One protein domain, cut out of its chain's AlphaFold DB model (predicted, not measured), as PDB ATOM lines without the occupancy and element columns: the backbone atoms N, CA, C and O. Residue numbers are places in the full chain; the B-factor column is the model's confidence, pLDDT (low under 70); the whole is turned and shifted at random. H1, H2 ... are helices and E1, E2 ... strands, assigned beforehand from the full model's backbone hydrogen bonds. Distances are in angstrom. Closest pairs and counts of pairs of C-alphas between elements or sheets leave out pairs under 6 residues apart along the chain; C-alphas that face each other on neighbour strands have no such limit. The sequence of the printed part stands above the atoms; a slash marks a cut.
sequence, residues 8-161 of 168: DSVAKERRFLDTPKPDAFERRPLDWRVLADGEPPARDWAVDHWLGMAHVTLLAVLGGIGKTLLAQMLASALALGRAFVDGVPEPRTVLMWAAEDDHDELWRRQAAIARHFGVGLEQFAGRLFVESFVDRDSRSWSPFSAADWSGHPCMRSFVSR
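Overview. This is residues 8 to 161 of the 168 residues of an uncharacterized protein of Betaproteobacteria bacterium (UniProt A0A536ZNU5). A small body built on a two-strand parallel sheet, E2 and E3, has the long helices H3 and H4 over one face and the short H6 loosely over the other; from it a long arm, residues 8 to 42 with H1 and H2, sticks out and makes much of the length. H5 packs on H3 and H4, while residues 60 to 66 and 139 to 145 are smaller loops that stand free. The printed part has 154 residues, with six named helices and three named strands in the order H1 H2 E1 H3 E2 H4 H5 E3 H6. It is mostly helix, though just 66 residues are in named elements, under half. The whole is loose, with a radius of gyration of the C-alphas of 19.9 A and spans of 57 by 51 by 37 A.

Arrangement. E2, residues 94 to 98, and E3, residues 128 to 132, are parallel neighbours at 14 degrees; N 96 and O 129 are 2.8 A apart and N 131 and O 96 2.9 A, within hydrogen-bond range. With H4, residues 103 to 116, and H5, residues 121 to 124, between them, they form a strand-helix-strand unit, two parallel strands joined through helices, with a right-handed crossover. The closest C-alphas of H3, residues 67 to 80, and E2 are those of Ala 75 and Val 94, 6.0 A apart. H3 and H4 touch, H4 with residues 109 to 113 alone, at a steep tilt of 58 degrees, the same way; their closest C-alphas, of Met 73 and Ile 113, are 6.4 A apart. H3 touches H5 with residues 76 to 80 alone, closest at the C-alphas of Ala 79 and Phe 124, 6.7 A. H4, with residues 110 to 114 alone, and H5 only just touch, with 3 pairs of C-alphas within 8 A, the closest those of Ala 114 and Leu 121 at 6.1 A. The closest C-alphas of H6, residues 153 to 159, and E3 are those of Cys 154 and Phe 129, 6.5 A apart. E1, residues 45 to 47, pairs with no named strand, but pairs antiparallel with residues 51 to 52. H1, residues 8 to 17, and H2, residues 32 to 35, are apart. In H3 and H4 every O i to N i+4 pair is within hydrogen-bond range; H1 has 2 of 6, with 3 of 7 O i to N i+3 pairs, H6 has 2 of 3, and H2 and H5 are too short for such a pair.

Along the chain. H1 begins at C-alpha 8, (305.110, 235.310, 236.884), and is 15.7 A long. H3 is 20.1 A, H4 19.9 A, E2 12.8 A and E3 13.3 A. H6, 10.2 A, ends at C-alpha 159, (315.040, 203.546, 230.073).

Size, cuts and confidence. The C-alphas farthest apart, of Asp 8 and Asp 37, are 58.7 A apart. The printed part has no cut. The links H1 to H2, E1 to H3, H3 to E2 and E3 to H6 are long. Mean pLDDT of the printed part is 80.5; residues 8 to 24 and 135 to 161 are under 70.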
ATOM      1  N   ASP A   8     304.629 236.706 236.886       43.44
ATOM      2  CA  ASP A   8     305.110 235.310 236.884       43.44
ATOM      3  C   ASP A   8     305.992 234.934 235.684       43.44
ATOM      4  O   ASP A   8     306.846 234.051 235.793       43.44
ATOM      5  N   SER A   9     305.848 235.611 234.540       42.81
ATOM      6  CA  SER A   9     306.666 235.337 233.346       42.81
ATOM      7  C   SER A   9     308.112 235.816 233.515       42.81
ATOM      8  O   SER A   9     309.050 235.096 233.175       42.81
ATOM      9  N   VAL A  10     308.294 236.983 234.142       44.28
ATOM     10  CA  VAL A  10     309.608 237.599 234.393       44.28
ATOM     11  C   VAL A  10     310.416 236.806 235.431       44.28
ATOM     12  O   VAL A  10     311.641 236.726 235.348       44.28
ATOM     13  N   ALA A  11     309.746 236.174 236.400       43.22
ATOM     14  CA  ALA A  11     310.395 235.322 237.399       43.22
ATOM     15  C   ALA A  11     310.887 233.983 236.812       43.22
ATOM     16  O   ALA A  11     311.901 233.443 237.257       43.22
ATOM     17  N   LYS A  12     310.198 233.459 235.788       40.72
ATOM     18  CA  LYS A  12     310.537 232.190 235.128       40.72
ATOM     19  C   LYS A  12     311.715 232.335 234.157       40.72
ATOM     20  O   LYS A  12     312.564 231.448 234.113       40.72
ATOM     21  N   GLU A  13     311.815 233.467 233.454       39.38
ATOM     22  CA  GLU A  13     312.947 233.784 232.563       39.38
ATOM     23  C   GLU A  13     314.277 233.924 233.317       39.38
ATOM     24  O   GLU A  13     315.305 233.424 232.860       39.38
ATOM     25  N   ARG A  14     314.263 234.528 234.514       38.88
ATOM     26  CA  ARG A  14     315.473 234.679 235.344       38.88
ATOM     27  C   ARG A  14     316.088 233.337 235.747       38.88
ATOM     28  O   ARG A  14     317.303 233.218 235.836       38.88
ATOM     29  N   ARG A  15     315.261 232.303 235.915       44.09
ATOM     30  CA  ARG A  15     315.694 230.989 236.409       44.09
ATOM     31  C   ARG A  15     316.449 230.151 235.373       44.09
ATOM     32  O   ARG A  15     317.174 229.243 235.762       44.09
ATOM     33  N   PHE A  16     316.286 230.433 234.077       47.22
ATOM     34  CA  PHE A  16     316.980 229.707 233.003       47.22
ATOM     35  C   PHE A  16     318.425 230.204 232.820       47.22
ATOM     36  O   PHE A  16     319.326 229.411 232.545       47.22
ATOM     37  N   LEU A  17     318.650 231.506 233.036       54.25
ATOM     38  CA  LEU A  17     319.959 232.163 232.933       54.25
ATOM     39  C   LEU A  17     320.865 231.916 234.151       54.25
ATOM     40  O   LEU A  17     322.082 232.001 234.015       54.25
ATOM     41  N   ASP A  18     320.286 231.559 235.301       56.44
ATOM     42  CA  ASP A  18     321.008 231.206 236.536       56.44
ATOM     43  C   ASP A  18     321.473 229.738 236.577       56.44
ATOM     44  O   ASP A  18     322.031 229.282 237.579       56.44
ATOM     45  N   THR A  19     321.269 228.971 235.499       57.72
ATOM     46  CA  THR A  19     321.883 227.642 235.384       57.72
ATOM     47  C   THR A  19     323.401 227.834 235.397       57.72
ATOM     48  O   THR A  19     323.904 228.560 234.534       57.72
ATOM     49  N   PRO A  20     324.150 227.220 236.336       53.78
ATOM     50  CA  PRO A  20     325.595 227.358 236.363       53.78
ATOM     51  C   PRO A  20     326.130 226.935 235.000       53.78
ATOM     52  O   PRO A  20     325.924 225.803 234.557       53.78
ATOM     53  N   LYS A  21     326.755 227.892 234.309       59.84
ATOM     54  CA  LYS A  21     327.412 227.645 233.031       59.84
ATOM     55  C   LYS A  21     328.368 226.472 233.264       59.84
ATOM     56  O   LYS A  21     329.179 226.580 234.186       59.84
ATOM     57  N   PRO A  22     328.252 225.365 232.507       63.34
ATOM     58  CA  PRO A  22     329.143 224.232 232.694       63.34
ATOM     59  C   PRO A  22     330.584 224.734 232.650       63.34
ATOM     60  O   PRO A  22     330.904 225.634 231.862       63.34
ATOM     61  N   ASP A  23     331.390 224.195 233.562       65.88
ATOM     62  CA  ASP A  23     332.773 224.603 233.780       65.88
ATOM     63  C   ASP A  23     333.539 224.642 232.450       65.88
ATOM     64  O   ASP A  23     333.190 223.928 231.501       65.88
ATOM     65  N   ALA A  24     334.521 225.537 232.342       66.69
ATOM     66  CA  ALA A  24     335.164 225.873 231.072       66.69
ATOM     67  C   ALA A  24     335.567 224.606 230.292       66.69
ATOM     68  O   ALA A  24     336.396 223.823 230.744       66.69
ATOM     69  N   PHE A  25     334.958 224.406 229.119       73.31
ATOM     70  CA  PHE A  25     335.142 223.203 228.307       73.31
ATOM     71  C   PHE A  25     336.634 222.980 228.006       73.31
ATOM     72  O   PHE A  25     337.261 223.804 227.332       73.31
ATOM     73  N   GLU A  26     337.206 221.878 228.500       83.75
ATOM     74  CA  GLU A  26     338.594 221.517 228.216       83.75
ATOM     75  C   GLU A  26     338.731 221.198 226.721       83.75
ATOM     76  O   GLU A  26     338.069 220.308 226.180       83.75
ATOM     77  N   ARG A  27     339.586 221.945 226.016       85.75
ATOM     78  CA  ARG A  27     339.832 221.708 224.592       85.75
ATOM     79  C   ARG A  27     340.759 220.510 224.430       85.75
ATOM     80  O   ARG A  27     341.924 220.583 224.802       85.75
ATOM     81  N   ARG A  28     340.264 219.454 223.788       88.69
ATOM     82  CA  ARG A  28     341.039 218.263 223.415       88.69
ATOM     83  C   ARG A  28     341.118 218.159 221.889       88.69
ATOM     84  O   ARG A  28     340.277 217.494 221.289       88.69
ATOM     85  N   PRO A  29     342.034 218.896 221.231       93.12
ATOM     86  CA  PRO A  29     342.226 218.754 219.792       93.12
ATOM     87  C   PRO A  29     342.716 217.341 219.454       93.12
ATOM     88  O   PRO A  29     343.338 216.679 220.283       93.12
ATOM     89  N   LEU A  30     342.458 216.893 218.224       94.12
ATOM     90  CA  LEU A  30     342.998 215.629 217.725       94.12
ATOM     91  C   LEU A  30     344.530 215.704 217.667       94.12
ATOM     92  O   LEU A  30     345.082 216.664 217.125       94.12
ATOM     93  N   ASP A  31     345.204 214.683 218.194       94.19
ATOM     94  CA  ASP A  31     346.649 214.524 218.045       94.19
ATOM     95  C   ASP A  31     346.943 213.596 216.866       94.19
ATOM     96  O   ASP A  31     346.835 212.371 216.952       94.19
ATOM     97  N   TRP A  32     347.339 214.196 215.747       95.75
ATOM     98  CA  TRP A  32     347.652 213.467 214.522       95.75
ATOM     99  C   TRP A  32     348.811 212.484 214.684       95.75
ATOM    100  O   TRP A  32     348.847 211.494 213.966       95.75
ATOM    101  N   ARG A  33     349.750 212.728 215.610       94.31
ATOM    102  CA  ARG A  33     350.884 211.817 215.836       94.31
ATOM    103  C   ARG A  33     350.440 210.548 216.544       94.31
ATOM    104  O   ARG A  33     350.959 209.485 216.244       94.31
ATOM    105  N   VAL A  34     349.480 210.671 217.456       92.25
ATOM    106  CA  VAL A  34     348.891 209.528 218.163       92.25
ATOM    107  C   VAL A  34     347.977 208.729 217.235       92.25
ATOM    108  O   VAL A  34     347.965 207.505 217.291       92.25
ATOM    109  N   LEU A  35     347.222 209.410 216.371       94.62
ATOM    110  CA  LEU A  35     346.250 208.769 215.481       94.62
ATOM    111  C   LEU A  35     346.866 208.184 214.201       94.62
ATOM    112  O   LEU A  35     346.186 207.422 213.525       94.62
ATOM    113  N   ALA A  36     348.113 208.524 213.858       94.56
ATOM    114  CA  ALA A  36     348.751 208.106 212.604       94.56
ATOM    115  C   ALA A  36     348.864 206.580 212.439       94.56
ATOM    116  O   ALA A  36     348.798 206.090 211.315       94.56
ATOM    117  N   ASP A  37     349.012 205.851 213.546       93.50
ATOM    118  CA  ASP A  37     349.189 204.394 213.548       93.50
ATOM    119  C   ASP A  37     347.874 203.627 213.798       93.50
ATOM    120  O   ASP A  37     347.874 202.397 213.889       93.50
ATOM    121  N   GLY A  38     346.749 204.337 213.948       92.44
ATOM    122  CA  GLY A  38     345.441 203.763 214.259       92.44
ATOM    123  C   GLY A  38     344.410 203.986 213.156       92.44
ATOM    124  O   GLY A  38     344.518 204.909 212.356       92.44
ATOM    125  N   GLU A  39     343.363 203.162 213.160       94.00
ATOM    126  CA  GLU A  39     342.190 203.353 212.305       94.00
ATOM    127  C   GLU A  39     341.035 203.919 213.149       94.00
ATOM    128  O   GLU A  39     340.821 203.455 214.279       94.00
ATOM    129  N   PRO A  40     340.275 204.916 212.659       93.19
ATOM    130  CA  PRO A  40     339.077 205.370 213.347       93.19
ATOM    131  C   PRO A  40     338.064 204.225 213.522       93.19
ATOM    132  O   PRO A  40     337.944 203.353 212.659       93.19
ATOM    133  N   PRO A  41     337.279 204.231 214.614       91.81
ATOM    134  CA  PRO A  41     336.214 203.254 214.789       91.81
ATOM    135  C   PRO A  41     335.190 203.362 213.654       91.81
ATOM    136  O   PRO A  41     334.883 204.456 213.166       91.81
ATOM    137  N   ALA A  42     334.625 202.219 213.261       92.38
ATOM    138  CA  ALA A  42     333.556 202.181 212.274       92.38
ATOM    139  C   ALA A  42     332.351 203.006 212.750       92.38
ATOM    140  O   ALA A  42     331.999 203.010 213.933       92.38
ATOM    141  N   ARG A  43     331.703 203.708 211.818       92.50
ATOM    142  CA  ARG A  43     330.505 204.487 212.127       92.50
ATOM    143  C   ARG A  43     329.309 203.560 212.337       92.50
ATOM    144  O   ARG A  43     329.046 202.703 211.500       92.50
ATOM    145  N   ASP A  44     328.563 203.792 213.412       94.25
ATOM    146  CA  ASP A  44     327.246 203.187 213.618       94.25
ATOM    147  C   ASP A  44     326.194 203.974 212.821       94.25
ATOM    148  O   ASP A  44     326.052 205.191 212.981       94.25
ATOM    149  N   TRP A  45     325.477 203.283 211.937       95.44
ATOM    150  CA  TRP A  45     324.481 203.869 211.048       95.44
ATOM    151  C   TRP A  45     323.062 203.490 211.489       95.44
ATOM    152  O   TRP A  45     322.736 202.331 211.755       95.44
ATOM    153  N   ALA A  46     322.184 204.487 211.542       96.12
ATOM    154  CA  ALA A  46     320.740 204.288 211.549       96.12
ATOM    155  C   ALA A  46     320.252 203.929 210.137       96.12
ATOM    156  O   ALA A  46     319.486 202.986 209.962       96.12
ATOM    157  N   VAL A  47     320.725 204.685 209.144       96.81
ATOM    158  CA  VAL A  47     320.543 204.423 207.713       96.81
ATOM    159  C   VAL A  47     321.917 204.488 207.077       96.81
ATOM    160  O   VAL A  47     322.620 205.490 207.264       96.81
ATOM    161  N   ASP A  48     322.295 203.432 206.366       95.62
ATOM    162  CA  ASP A  48     323.615 203.293 205.765       95.62
ATOM    163  C   ASP A  48     323.974 204.521 204.934       95.62
ATOM    164  O   ASP A  48     323.142 205.099 204.236       95.62
ATOM    165  N   HIS A  49     325.215 204.976 205.104       92.75
ATOM    166  CA  HIS A  49     325.800 206.127 204.410       92.75
ATOM    167  C   HIS A  49     325.079 207.475 204.592       92.75
ATOM    168  O   HIS A  49     325.549 208.483 204.058       92.75
ATOM    169  N   TRP A  50     323.996 207.537 205.377       93.62
ATOM    170  CA  TRP A  50     323.156 208.726 205.469       93.62
ATOM    171  C   TRP A  50     322.927 209.238 206.888       93.62
ATOM    172  O   TRP A  50     323.289 210.375 207.194       93.62
ATOM    173  N   LEU A  51     322.355 208.421 207.773       95.00
ATOM    174  CA  LEU A  51     322.010 208.832 209.135       95.00
ATOM    175  C   LEU A  51     322.874 208.068 210.129       95.00
ATOM    176  O   LEU A  51     322.700 206.866 210.299       95.00
ATOM    177  N   GLY A  52     323.815 208.757 210.776       94.31
ATOM    178  CA  GLY A  52     324.678 208.170 211.804       94.31
ATOM    179  C   GLY A  52     324.035 208.199 213.192       94.31
ATOM    180  O   GLY A  52     323.335 209.151 213.541       94.31
ATOM    181  N   MET A  53     324.307 207.180 214.001       94.62
ATOM    182  CA  MET A  53     323.934 207.154 215.415       94.62
ATOM    183  C   MET A  53     324.810 208.112 216.231       94.62
ATOM    184  O   MET A  53     325.923 208.437 215.833       94.62
ATOM    185  N   ALA A  54     324.299 208.579 217.375       91.12
ATOM    186  CA  ALA A  54     324.967 209.564 218.240       91.12
ATOM    187  C   ALA A  54     325.288 210.918 217.563       91.12
ATOM    188  O   ALA A  54     326.138 211.675 218.034       91.12
ATOM    189  N   HIS A  55     324.567 211.261 216.491       90.44
ATOM    190  CA  HIS A  55     324.676 212.539 215.795       90.44
ATOM    191  C   HIS A  55     323.323 213.250 215.718       90.44
ATOM    192  O   HIS A  55     322.271 212.623 215.613       90.44
ATOM    193  N   VAL A  56     323.356 214.584 215.735       93.88
ATOM    194  CA  VAL A  56     322.181 215.412 215.442       93.88
ATOM    195  C   VAL A  56     322.160 215.715 213.948       93.88
ATOM    196  O   VAL A  56     323.135 216.234 213.403       93.88
ATOM    197  N   THR A  57     321.041 215.422 213.289       93.00
ATOM    198  CA  THR A  57     320.839 215.694 211.861       93.00
ATOM    199  C   THR A  57     319.666 216.646 211.665       93.00
ATOM    200  O   THR A  57     318.583 216.435 212.210       93.00
ATOM    201  N   LEU A  58     319.871 217.692 210.862       94.56
ATOM    202  CA  LEU A  58     318.826 218.643 210.497       94.56
ATOM    203  C   LEU A  58     318.266 218.309 209.112       94.56
ATOM    204  O   LEU A  58     318.961 218.440 208.107       94.56
ATOM    205  N   LEU A  59     316.981 217.962 209.056       92.44
ATOM    206  CA  LEU A  59     316.223 217.922 207.807       92.44
ATOM    207  C   LEU A  59     315.572 219.291 207.565       92.44
ATOM    208  O   LEU A  59     314.666 219.694 208.301       92.44
ATOM    209  N   ALA A  60     316.024 220.010 206.538       92.75
ATOM    210  CA  ALA A  60     315.529 221.339 206.180       92.75
ATOM    211  C   ALA A  60     314.927 221.331 204.770       92.75
ATOM    212  O   ALA A  60     315.591 220.961 203.807       92.75
ATOM    213  N   VAL A  61     313.661 221.735 204.664       90.44
ATOM    214  CA  VAL A  61     312.906 221.840 203.408       90.44
ATOM    215  C   VAL A  61     311.917 222.999 203.551       90.44
ATOM    216  O   VAL A  61     311.527 223.336 204.671       90.44
ATOM    217  N   LEU A  62     311.497 223.596 202.435       92.38
ATOM    218  CA  LEU A  62     310.367 224.527 202.412       92.38
ATOM    219  C   LEU A  62     309.076 223.845 202.905       92.38
ATOM    220  O   LEU A  62     308.889 222.633 202.746       92.38
ATOM    221  N   GLY A  63     308.178 224.638 203.490       88.50
ATOM    222  CA  GLY A  63     306.873 224.162 203.953       88.50
ATOM    223  C   GLY A  63     306.044 223.555 202.816       88.50
ATOM    224  O   GLY A  63     306.102 224.018 201.680       88.50
ATOM    225  N   GLY A  64     305.293 222.494 203.116       85.75
ATOM    226  CA  GLY A  64     304.398 221.832 202.155       85.75
ATOM    227  C   GLY A  64     305.059 220.853 201.174       85.75
ATOM    228  O   GLY A  64     304.351 220.166 200.449       85.75
ATOM    229  N   ILE A  65     306.390 220.720 201.171       90.06
ATOM    230  CA  ILE A  65     307.109 219.821 200.241       90.06
ATOM    231  C   ILE A  65     307.148 218.357 200.725       90.06
ATOM    232  O   ILE A  65     307.502 217.456 199.972       90.06
ATOM    233  N   GLY A  66     306.762 218.094 201.978       88.94
ATOM    234  CA  GLY A  66     306.683 216.730 202.517       88.94
ATOM    235  C   GLY A  66     307.808 216.344 203.477       88.94
ATOM    236  O   GLY A  66     308.102 215.161 203.625       88.94
ATOM    237  N   LYS A  67     308.412 217.309 204.185       94.19
ATOM    238  CA  LYS A  67     309.384 217.038 205.262       94.19
ATOM    239  C   LYS A  67     308.840 216.044 206.294       94.19
ATOM    240  O   LYS A  67     309.525 215.084 206.632       94.19
ATOM    241  N   THR A  68     307.616 216.257 206.774       92.50
ATOM    242  CA  THR A  68     307.015 215.392 207.798       92.50
ATOM    243  C   THR A  68     306.668 214.012 207.251       92.50
ATOM    244  O   THR A  68     306.865 213.015 207.940       92.50
ATOM    245  N   LEU A  69     306.257 213.931 205.982       94.44
ATOM    246  CA  LEU A  69     306.067 212.652 205.299       94.44
ATOM    247  C   LEU A  69     307.383 211.877 205.193       94.44
ATOM    248  O   LEU A  69     307.431 210.716 205.591       94.44
ATOM    249  N   LEU A  70     308.455 212.524 204.726       95.31
ATOM    250  CA  LEU A  70     309.777 211.908 204.632       95.31
ATOM    251  C   LEU A  70     310.269 211.427 206.006       95.31
ATOM    252  O   LEU A  70     310.746 210.299 206.131       95.31
ATOM    253  N   ALA A  71     310.103 212.251 207.044       95.81
ATOM    254  CA  ALA A  71     310.466 211.894 208.411       95.81
ATOM    255  C   ALA A  71     309.685 210.668 208.919       95.81
ATOM    256  O   ALA A  71     310.283 209.756 209.487       95.81
ATOM    257  N   GLN A  72     308.375 210.600 208.672       97.44
ATOM    258  CA  GLN A  72     307.541 209.480 209.117       97.44
ATOM    259  C   GLN A  72     307.824 208.183 208.338       97.44
ATOM    260  O   GLN A  72     307.812 207.094 208.919       97.44
ATOM    261  N   MET A  73     308.137 208.285 207.041       97.69
ATOM    262  CA  MET A  73     308.600 207.149 206.234       97.69
ATOM    263  C   MET A  73     309.922 206.595 206.762       97.69
ATOM    264  O   MET A  73     310.049 205.385 206.937       97.69
ATOM    265  N   LEU A  74     310.877 207.471 207.082       97.44
ATOM    266  CA  LEU A  74     312.154 207.072 207.671       97.44
ATOM    267  C   LEU A  74     311.991 206.431 209.038       97.44
ATOM    268  O   LEU A  74     312.564 205.376 209.288       97.44
ATOM    269  N   ALA A  75     311.176 207.034 209.900       97.81
ATOM    270  CA  ALA A  75     310.874 206.476 211.207       97.81
ATOM    271  C   ALA A  75     310.273 205.065 211.091       97.81
ATOM    272  O   ALA A  75     310.646 204.164 211.841       97.81
ATOM    273  N   SER A  76     309.405 204.852 210.099       98.31
ATOM    274  CA  SER A  76     308.810 203.547 209.803       98.31
ATOM    275  C   SER A  76     309.833 202.537 209.276       98.31
ATOM    276  O   SER A  76     309.872 201.406 209.758       98.31
ATOM    277  N   ALA A  77     310.690 202.940 208.336       98.25
ATOM    278  CA  ALA A  77     311.761 202.105 207.786       98.25
ATOM    279  C   ALA A  77     312.731 201.635 208.885       98.25
ATOM    280  O   ALA A  77     313.018 200.442 209.010       98.25
ATOM    281  N   LEU A  78     313.150 202.569 209.743       98.25
ATOM    282  CA  LEU A  78     313.993 202.313 210.908       98.25
ATOM    283  C   LEU A  78     313.320 201.366 211.902       98.25
ATOM    284  O   LEU A  78     313.952 200.419 212.363       98.25
ATOM    285  N   ALA A  79     312.039 201.580 212.212       98.19
ATOM    286  CA  ALA A  79     311.301 200.721 213.135       98.19
ATOM    287  C   ALA A  79     311.174 199.275 212.629       98.19
ATOM    288  O   ALA A  79     311.273 198.331 213.415       98.19
ATOM    289  N   LEU A  80     310.989 199.099 211.320       98.00
ATOM    290  CA  LEU A  80     310.838 197.788 210.686       98.00
ATOM    291  C   LEU A  80     312.174 197.108 210.346       98.00
ATOM    292  O   LEU A  80     312.179 195.913 210.044       98.00
ATOM    293  N   GLY A  81     313.291 197.844 210.341       97.12
ATOM    294  CA  GLY A  81     314.552 197.362 209.765       97.12
ATOM    295  C   GLY A  81     314.404 197.058 208.275       97.12
ATOM    296  O   GLY A  81     314.705 195.955 207.814       97.12
ATOM    297  N   ARG A  82     313.817 197.995 207.530       97.38
ATOM    298  CA  ARG A  82     313.598 197.891 206.083       97.38
ATOM    299  C   ARG A  82     314.311 199.036 205.386       97.38
ATOM    300  O   ARG A  82     314.314 200.153 205.890       97.38
ATOM    301  N   ALA A  83     314.883 198.752 204.222       96.31
ATOM    302  CA  ALA A  83     315.492 199.783 203.398       96.31
ATOM    303  C   ALA A  83     314.429 200.767 202.883       96.31
ATOM    304  O   ALA A  83     313.294 200.375 202.598       96.31
ATOM    305  N   PHE A  84     314.814 202.035 202.753       94.50
ATOM    306  CA  PHE A  84     313.980 203.060 202.119       94.50
ATOM    307  C   PHE A  84     314.814 204.004 201.249       94.50
ATOM    308  O   PHE A  84     314.713 203.939 200.029       94.50
ATOM    309  N   VAL A  85     315.648 204.848 201.863       93.06
ATOM    310  CA  VAL A  85     316.650 205.650 201.131       93.06
ATOM    311  C   VAL A  85     317.903 204.816 200.877       93.06
ATOM    312  O   VAL A  85     318.421 204.814 199.767       93.06
ATOM    313  N   ASP A  86     318.334 204.079 201.896       95.94
ATOM    314  CA  ASP A  86     319.397 203.081 201.829       95.94
ATOM    315  C   ASP A  86     319.087 201.955 202.840       95.94
ATOM    316  O   ASP A  86     317.990 201.918 203.423       95.94
ATOM    317  N   GLY A  87     320.033 201.040 203.035       96.12
ATOM    318  CA  GLY A  87     319.996 199.975 204.024       96.12
ATOM    319  C   GLY A  87     319.757 200.483 205.445       96.12
ATOM    320  O   GLY A  87     320.230 201.541 205.858       96.12
ATOM    321  N   VAL A  88     318.988 199.706 206.206       97.50
ATOM    322  CA  VAL A  88     318.854 199.866 207.656       97.50
ATOM    323  C   VAL A  88     319.512 198.636 208.281       97.50
ATOM    324  O   VAL A  88     318.919 197.557 208.193       97.50
ATOM    325  N   PRO A  89     320.711 198.765 208.883       94.94
ATOM    326  CA  PRO A  89     321.476 197.618 209.384       94.94
ATOM    327  C   PRO A  89     320.717 196.770 210.403       94.94
ATOM    328  O   PRO A  89     320.800 195.545 210.393       94.94
ATOM    329  N   GLU A  90     319.948 197.425 211.275       94.69
ATOM    330  CA  GLU A  90     319.122 196.758 212.275       94.69
ATOM    331  C   GLU A  90     317.843 197.554 212.599       94.69
ATOM    332  O   GLU A  90     317.854 198.788 212.560       94.69
ATOM    333  N   PRO A  91     316.731 196.881 212.962       96.06
ATOM    334  CA  PRO A  91     315.513 197.556 213.392       96.06
ATOM    335  C   PRO A  91     315.718 198.341 214.695       96.06
ATOM    336  O   PRO A  91     316.173 197.793 215.704       96.06
ATOM    337  N   ARG A  92     315.280 199.600 214.724       95.56
ATOM    338  CA  ARG A  92     315.430 200.511 215.869       95.56
ATOM    339  C   ARG A  92     314.092 200.783 216.567       95.56
ATOM    340  O   ARG A  92     313.023 200.465 216.057       95.56
ATOM    341  N   THR A  93     314.152 201.357 217.768       97.25
ATOM    342  CA  THR A  93     312.977 201.972 218.411       97.25
ATOM    343  C   THR A  93     313.007 203.464 218.113       97.25
ATOM    344  O   THR A  93     314.028 204.105 218.350       97.25
ATOM    345  N   VAL A  94     311.919 204.005 217.574       97.56
ATOM    346  CA  VAL A  94     311.848 205.366 217.041       97.56
ATOM    347  C   VAL A  94     310.708 206.130 217.698       97.56
ATOM    348  O   VAL A  94     309.582 205.639 217.772       97.56
ATOM    349  N   LEU A  95     311.006 207.352 218.132       96.75
ATOM    350  CA  LEU A  95     310.028 208.332 218.584       96.75
ATOM    351  C   LEU A  95     309.997 209.496 217.592       96.75
ATOM    352  O   LEU A  95     311.030 210.097 217.303       96.75
ATOM    353  N   MET A  96     308.810 209.817 217.097       95.38
ATOM    354  CA  MET A  96     308.551 210.976 216.258       95.38
ATOM    355  C   MET A  96     307.625 211.941 216.995       95.38
ATOM    356  O   MET A  96     306.488 211.602 217.317       95.38
ATOM    357  N   TRP A  97     308.112 213.159 217.214       93.38
ATOM    358  CA  TRP A  97     307.311 214.270 217.721       93.38
ATOM    359  C   TRP A  97     306.838 215.147 216.566       93.38
ATOM    360  O   TRP A  97     307.644 215.807 215.909       93.38
ATOM    361  N   ALA A  98     305.529 215.153 216.323       92.12
ATOM    362  CA  ALA A  98     304.894 215.967 215.298       92.12
ATOM    363  C   ALA A  98     304.176 217.156 215.949       92.12
ATOM    364  O   ALA A  98     303.186 216.992 216.656       92.12
ATOM    365  N   ALA A  99     304.690 218.364 215.716       90.12
ATOM    366  CA  ALA A  99     304.153 219.586 216.320       90.12
ATOM    367  C   ALA A  99     303.013 220.239 215.520       90.12
ATOM    368  O   ALA A  99     302.315 221.091 216.058       90.12
ATOM    369  N   GLU A 100     302.850 219.869 214.249       89.56
ATOM    370  CA  GLU A 100     301.958 220.563 213.304       89.56
ATOM    371  C   GLU A 100     300.794 219.692 212.816       89.56
ATOM    372  O   GLU A 100     299.760 220.226 212.430       89.56
ATOM    373  N   ASP A 101     300.956 218.364 212.837       92.19
ATOM    374  CA  ASP A 101     299.957 217.403 212.359       92.19
ATOM    375  C   ASP A 101     299.157 216.818 213.535       92.19
ATOM    376  O   ASP A 101     299.734 216.411 214.552       92.19
ATOM    377  N   ASP A 102     297.834 216.736 213.385       92.69
ATOM    378  CA  ASP A 102     296.950 216.082 214.353       92.69
ATOM    379  C   ASP A 102     297.082 214.546 214.317       92.69
ATOM    380  O   ASP A 102     297.713 213.952 213.437       92.69
ATOM    381  N   HIS A 103     296.493 213.884 215.314       93.50
ATOM    382  CA  HIS A 103     296.532 212.427 215.433       93.50
ATOM    383  C   HIS A 103     295.983 211.709 214.187       93.50
ATOM    384  O   HIS A 103     296.575 210.731 213.721       93.50
ATOM    385  N   ASP A 104     294.869 212.182 213.632       95.69
ATOM    386  CA  ASP A 104     294.192 211.512 212.523       95.69
ATOM    387  C   ASP A 104     294.978 211.646 211.220       95.69
ATOM    388  O   ASP A 104     295.015 210.711 210.418       95.69
ATOM    389  N   GLU A 105     295.649 212.775 211.013       95.25
ATOM    390  CA  GLU A 105     296.522 212.997 209.869       95.25
ATOM    391  C   GLU A 105     297.775 212.124 209.936       95.25
ATOM    392  O   GLU A 105     298.124 211.454 208.957       95.25
ATOM    393  N   LEU A 106     298.402 212.031 211.112       95.81
ATOM    394  CA  LEU A 106     299.523 211.117 211.340       95.81
ATOM    395  C   LEU A 106     299.106 209.660 211.122       95.81
ATOM    396  O   LEU A 106     299.856 208.895 210.504       95.81
ATOM    397  N   TRP A 107     297.903 209.275 211.560       97.12
ATOM    398  CA  TRP A 107     297.379 207.926 211.368       97.12
ATOM    399  C   TRP A 107     297.047 207.623 209.901       97.12
ATOM    400  O   TRP A 107     297.475 206.585 209.385       97.12
ATOM    401  N   ARG A 108     296.366 208.532 209.183       97.88
ATOM    402  CA  ARG A 108     296.112 208.404 207.733       97.88
ATOM    403  C   ARG A 108     297.413 208.185 206.969       97.88
ATOM    404  O   ARG A 108     297.498 207.290 206.120       97.88
ATOM    405  N   ARG A 109     298.444 208.960 207.312       97.00
ATOM    406  CA  ARG A 109     299.778 208.836 206.726       97.00
ATOM    407  C   ARG A 109     300.417 207.495 207.067       97.00
ATOM    408  O   ARG A 109     300.905 206.814 206.164       97.00
ATOM    409  N   GLN A 110     300.339 207.059 208.323       98.19
ATOM    410  CA  GLN A 110     300.900 205.775 208.740       98.19
ATOM    411  C   GLN A 110     300.236 204.596 208.025       98.19
ATOM    412  O   GLN A 110     300.928 203.670 207.612       98.19
ATOM    413  N   ALA A 111     298.921 204.637 207.803       98.31
ATOM    414  CA  ALA A 111     298.215 203.606 207.045       98.31
ATOM    415  C   ALA A 111     298.697 203.527 205.585       98.31
ATOM    416  O   ALA A 111     298.845 202.439 205.027       98.31
ATOM    417  N   ALA A 112     298.986 204.667 204.948       98.38
ATOM    418  CA  ALA A 112     299.591 204.687 203.617       98.38
ATOM    419  C   ALA A 112     301.023 204.125 203.615       98.38
ATOM    420  O   ALA A 112     301.355 203.322 202.745       98.38
ATOM    421  N   ILE A 113     301.831 204.484 204.612       98.31
ATOM    422  CA  ILE A 113     303.209 203.997 204.763       98.31
ATOM    423  C   ILE A 113     303.241 202.483 205.025       98.31
ATOM    424  O   ILE A 113     304.029 201.768 204.412       98.31
ATOM    425  N   ALA A 114     302.350 201.969 205.873       98.38
ATOM    426  CA  ALA A 114     302.217 200.538 206.140       98.38
ATOM    427  C   ALA A 114     301.941 199.749 204.850       98.38
ATOM    428  O   ALA A 114     302.626 198.769 204.554       98.38
ATOM    429  N   ARG A 115     301.007 200.248 204.025       98.31
ATOM    430  CA  ARG A 115     300.713 199.676 202.703       98.31
ATOM    431  C   ARG A 115     301.920 199.716 201.770       98.31
ATOM    432  O   ARG A 115     302.148 198.738 201.069       98.31
ATOM    433  N   HIS A 116     302.697 200.800 201.776       97.56
ATOM    434  CA  HIS A 116     303.923 200.901 200.978       97.56
ATOM    435  C   HIS A 116     304.940 199.808 201.340       97.56
ATOM    436  O   HIS A 116     305.501 199.180 200.449       97.56
ATOM    437  N   PHE A 117     305.123 199.526 202.633       97.75
ATOM    438  CA  PHE A 117     306.007 198.452 203.100       97.75
ATOM    439  C   PHE A 117     305.378 197.049 203.045       97.75
ATOM    440  O   PHE A 117     306.054 196.072 203.368       97.75
ATOM    441  N   GLY A 118     304.108 196.926 202.648       97.94
ATOM    442  CA  GLY A 118     303.397 195.646 202.603       97.94
ATOM    443  C   GLY A 118     303.176 195.013 203.980       97.94
ATOM    444  O   GLY A 118     303.139 193.789 204.087       97.94
ATOM    445  N   VAL A 119     303.058 195.826 205.035       98.19
ATOM    446  CA  VAL A 119     302.883 195.371 206.424       98.19
ATOM    447  C   VAL A 119     301.576 195.882 207.027       98.19
ATOM    448  O   VAL A 119     301.041 196.909 206.607       98.19
ATOM    449  N   GLY A 120     301.069 195.178 208.040       98.06
ATOM    450  CA  GLY A 120     299.986 195.685 208.878       98.06
ATOM    451  C   GLY A 120     300.482 196.713 209.903       98.06
ATOM    452  O   GLY A 120     301.674 196.787 210.218       98.06
ATOM    453  N   LEU A 121     299.566 197.543 210.416       97.62
ATOM    454  CA  LEU A 121     299.895 198.601 211.381       97.62
ATOM    455  C   LEU A 121     300.442 198.041 212.704       97.62
ATOM    456  O   LEU A 121     301.244 198.689 213.371       97.62
ATOM    457  N   GLU A 122     300.051 196.824 213.069       97.38
ATOM    458  CA  GLU A 122     300.511 196.126 214.267       97.38
ATOM    459  C   GLU A 122     302.022 195.859 214.276       97.38
ATOM    460  O   GLU A 122     302.609 195.765 215.351       97.38
ATOM    461  N   GLN A 123     302.680 195.816 213.110       97.62
ATOM    462  CA  GLN A 123     304.137 195.639 213.017       97.62
ATOM    463  C   GLN A 123     304.925 196.828 213.586       97.62
ATOM    464  O   GLN A 123     306.098 196.694 213.930       97.62
ATOM    465  N   PHE A 124     304.289 197.995 213.708       97.19
ATOM    466  CA  PHE A 124     304.891 199.184 214.308       97.19
ATOM    467  C   PHE A 124     304.785 199.195 215.840       97.19
ATOM    468  O   PHE A 124     305.503 199.950 216.502       97.19
ATOM    469  N   ALA A 125     303.915 198.359 216.418       94.75
ATOM    470  CA  ALA A 125     303.638 198.361 217.847       94.75
ATOM    471  C   ALA A 125     304.899 198.051 218.669       94.75
ATOM    472  O   ALA A 125     305.629 197.096 218.413       94.75
ATOM    473  N   GLY A 126     305.165 198.886 219.677       93.00
ATOM    474  CA  GLY A 126     306.325 198.741 220.560       93.00
ATOM    475  C   GLY A 126     307.664 199.191 219.965       93.00
ATOM    476  O   GLY A 126     308.666 199.158 220.680       93.00
ATOM    477  N   ARG A 127     307.699 199.632 218.698       94.25
ATOM    478  CA  ARG A 127     308.918 200.115 218.026       94.25
ATOM    479  C   ARG A 127     308.795 201.527 217.481       94.25
ATOM    480  O   ARG A 127     309.748 202.283 217.616       94.25
ATOM    481  N   LEU A 128     307.665 201.883 216.880       97.81
ATOM    482  CA  LEU A 128     307.414 203.228 216.373       97.81
ATOM    483  C   LEU A 128     306.382 203.923 217.257       97.81
ATOM    484  O   LEU A 128     305.252 203.459 217.395       97.81
ATOM    485  N   PHE A 129     306.779 205.057 217.816       96.19
ATOM    486  CA  PHE A 129     305.926 205.929 218.606       96.19
ATOM    487  C   PHE A 129     305.809 207.258 217.871       96.19
ATOM    488  O   PHE A 129     306.816 207.916 217.618       96.19
ATOM    489  N   VAL A 130     304.592 207.632 217.488       95.12
ATOM    490  CA  VAL A 130     304.311 208.891 216.793       95.12
ATOM    491  C   VAL A 130     303.339 209.673 217.655       95.12
ATOM    492  O   VAL A 130     302.236 209.207 217.917       95.12
ATOM    493  N   GLU A 131     303.763 210.846 218.105       92.38
ATOM    494  CA  GLU A 131     303.001 211.671 219.037       92.38
ATOM    495  C   GLU A 131     302.673 213.015 218.389       92.38
ATOM    496  O   GLU A 131     303.575 213.730 217.935       92.38
ATOM    497  N   SER A 132     301.384 213.363 218.378       91.31
ATOM    498  CA  SER A 132     300.907 214.686 217.976       91.31
ATOM    499  C   SER A 132     300.957 215.659 219.153       91.31
ATOM    500  O   SER A 132     300.597 215.321 220.284       91.31
ATOM    501  N   PHE A 133     301.376 216.890 218.871       87.44
ATOM    502  CA  PHE A 133     301.414 217.999 219.823       87.44
ATOM    503  C   PHE A 133     300.501 219.166 219.422       87.44
ATOM    504  O   PHE A 133     300.590 220.223 220.033       87.44
ATOM    505  N   VAL A 134     299.600 218.989 218.450       78.44
ATOM    506  CA  VAL A 134     298.725 220.071 217.947       78.44
ATOM    507  C   VAL A 134     297.778 220.635 219.020       78.44
ATOM    508  O   VAL A 134     297.444 221.814 218.972       78.44
ATOM    509  N   ASP A 135     297.473 219.862 220.066       63.25
ATOM    510  CA  ASP A 135     296.632 220.291 221.199       63.25
ATOM    511  C   ASP A 135     297.392 220.356 222.535       63.25
ATOM    512  O   ASP A 135     296.803 220.397 223.619       63.25
ATOM    513  N   ARG A 136     298.727 220.332 222.482       62.62
ATOM    514  CA  ARG A 136     299.606 220.452 223.649       62.62
ATOM    515  C   ARG A 136     300.488 221.671 223.460       62.62
ATOM    516  O   ARG A 136     300.937 221.954 222.355       62.62
ATOM    517  N   ASP A 137     300.766 222.400 224.534       47.88
ATOM    518  CA  ASP A 137     301.709 223.508 224.429       47.88
ATOM    519  C   ASP A 137     303.102 222.968 224.059       47.88
ATOM    520  O   ASP A 137     303.818 222.418 224.897       47.88
ATOM    521  N   SER A 138     303.492 223.137 222.795       49.94
ATOM    522  CA  SER A 138     304.818 222.778 222.284       49.94
ATOM    523  C   SER A 138     305.936 223.623 222.907       49.94
ATOM    524  O   SER A 138     307.107 223.250 222.818       49.94
ATOM    525  N   ARG A 139     305.589 224.737 223.577       43.72
ATOM    526  CA  ARG A 139     306.507 225.595 224.343       43.72
ATOM    527  C   ARG A 139     306.647 225.181 225.800       43.72
ATOM    528  O   ARG A 139     307.549 225.687 226.469       43.72
ATOM    529  N   SER A 140     305.830 224.252 226.298       40.06
ATOM    530  CA  SER A 140     305.966 223.725 227.656       40.06
ATOM    531  C   SER A 140     307.096 222.694 227.722       40.06
ATOM    532  O   SER A 140     306.922 221.549 228.130       40.06
ATOM    533  N   TRP A 141     308.297 223.138 227.359       37.91
ATOM    534  CA  TRP A 141     309.569 222.537 227.729       37.91
ATOM    535  C   TRP A 141     309.819 222.863 229.213       37.91
ATOM    536  O   TRP A 141     310.763 223.562 229.576       37.91
ATOM    537  N   SER A 142     308.922 222.442 230.115       36.84
ATOM    538  CA  SER A 142     309.323 222.308 231.518       36.84
ATOM    539  C   SER A 142     310.496 221.330 231.541       36.84
ATOM    540  O   SER A 142     310.419 220.356 230.788       36.84
ATOM    541  N   PRO A 143     311.564 221.559 232.332       36.41
ATOM    542  CA  PRO A 143     312.709 220.657 232.365       36.41
ATOM    543  C   PRO A 143     312.184 219.240 232.570       36.41
ATOM    544  O   PRO A 143     311.608 218.928 233.610       36.41
ATOM    545  N   PHE A 144     312.294 218.450 231.506       42.97
ATOM    546  CA  PHE A 144     311.774 217.101 231.407       42.97
ATOM    547  C   PHE A 144     312.471 216.271 232.480       42.97
ATOM    548  O   PHE A 144     313.615 215.854 232.306       42.97
ATOM    549  N   SER A 145     311.825 216.096 233.632       36.72
ATOM    550  CA  SER A 145     312.394 215.284 234.692       36.72
ATOM    551  C   SER A 145     312.280 213.820 234.272       36.72
ATOM    552  O   SER A 145     311.261 213.387 233.728       36.72
ATOM    553  N   ALA A 146     313.317 213.024 234.528       40.84
ATOM    554  CA  ALA A 146     313.284 211.583 234.274       40.84
ATOM    555  C   ALA A 146     312.131 210.867 235.022       40.84
ATOM    556  O   ALA A 146     311.784 209.738 234.678       40.84
ATOM    557  N   ALA A 147     311.524 211.511 236.029       38.56
ATOM    558  CA  ALA A 147     310.408 210.972 236.796       38.56
ATOM    559  C   ALA A 147     309.076 210.987 236.019       38.56
ATOM    560  O   ALA A 147     308.285 210.052 236.166       38.56
ATOM    561  N   ASP A 148     308.862 211.968 235.135       45.28
ATOM    562  CA  ASP A 148     307.579 212.171 234.437       45.28
ATOM    563  C   ASP A 148     307.324 211.161 233.304       45.28
ATOM    564  O   ASP A 148     306.197 211.000 232.838       45.28
ATOM    565  N   TRP A 149     308.353 210.425 232.877       47.34
ATOM    566  CA  TRP A 149     308.278 209.512 231.732       47.34
ATOM    567  C   TRP A 149     308.277 208.021 232.078       47.34
ATOM    568  O   TRP A 149     308.173 207.174 231.187       47.34
ATOM    569  N   SER A 150     308.348 207.679 233.364       44.50
ATOM    570  CA  SER A 150     308.369 206.289 233.843       44.50
ATOM    571  C   SER A 150     307.131 205.466 233.433       44.50
ATOM    572  O   SER A 150     307.196 204.235 233.393       44.50
ATOM    573  N   GLY A 151     306.024 206.132 233.085       39.94
ATOM    574  CA  GLY A 151     304.773 205.506 232.650       39.94
ATOM    575  C   GLY A 151     304.581 205.364 231.134       39.94
ATOM    576  O   GLY A 151     303.680 204.630 230.727       39.94
ATOM    577  N   HIS A 152     305.384 206.024 230.283       48.69
ATOM    578  CA  HIS A 152     305.136 206.007 228.835       48.69
ATOM    579  C   HIS A 152     305.702 204.725 228.192       48.69
ATOM    580  O   HIS A 152     306.901 204.460 228.339       48.69
ATOM    581  N   PRO A 153     304.911 203.941 227.427       47.78
ATOM    582  CA  PRO A 153     305.360 202.672 226.839       47.78
ATOM    583  C   PRO A 153     306.647 202.803 226.005       47.78
ATOM    584  O   PRO A 153     307.522 201.944 226.086       47.78
ATOM    585  N   CYS A 154     306.796 203.926 225.288       40.38
ATOM    586  CA  CYS A 154     307.997 204.289 224.521       40.38
ATOM    587  C   CYS A 154     309.266 204.363 225.377       40.38
ATOM    588  O   CYS A 154     310.328 203.887 224.971       40.38
ATOM    589  N   MET A 155     309.175 204.957 226.568       42.94
ATOM    590  CA  MET A 155     310.341 205.144 227.426       42.94
ATOM    591  C   MET A 155     310.646 203.924 228.280       42.94
ATOM    592  O   MET A 155     311.790 203.768 228.675       42.94
ATOM    593  N   ARG A 156     309.718 202.986 228.499       43.59
ATOM    594  CA  ARG A 156     310.063 201.717 229.169       43.59
ATOM    595  C   ARG A 156     311.111 200.925 228.373       43.59
ATOM    596  O   ARG A 156     312.045 200.373 228.955       43.59
ATOM    597  N   SER A 157     311.011 200.957 227.044       40.59
ATOM    598  CA  SER A 157     312.018 200.396 226.134       40.59
ATOM    599  C   SER A 157     313.324 201.203 226.119       40.59
ATOM    600  O   SER A 157     314.395 200.608 226.033       40.59
ATOM    601  N   PHE A 158     313.253 202.533 226.262       38.19
ATOM    602  CA  PHE A 158     314.415 203.435 226.231       38.19
ATOM    603  C   PHE A 158     315.191 203.489 227.566       38.19
ATOM    604  O   PHE A 158     316.413 203.498 227.574       38.19
ATOM    605  N   VAL A 159     314.492 203.460 228.706       36.97
ATOM    606  CA  VAL A 159     315.040 203.546 230.073       36.97
ATOM    607  C   VAL A 159     315.582 202.197 230.560       36.97
ATOM    608  O   VAL A 159     316.518 202.174 231.358       36.97
ATOM    609  N   SER A 160     315.052 201.061 230.078       32.19
ATOM    610  CA  SER A 160     315.583 199.735 230.460       32.19
ATOM    611  C   SER A 160     316.984 199.458 229.903       32.19
ATOM    612  O   SER A 160     317.734 198.680 230.492       32.19
ATOM    613  N   ARG A 161     317.384 200.147 228.826       38.06
ATOM    614  CA  ARG A 161     318.784 200.251 228.411       38.06
ATOM    615  C   ARG A 161     319.351 201.529 229.006       38.06
ATOM    616  O   ARG A 161     319.375 202.566 228.352       38.06
TER     617      ARG A 161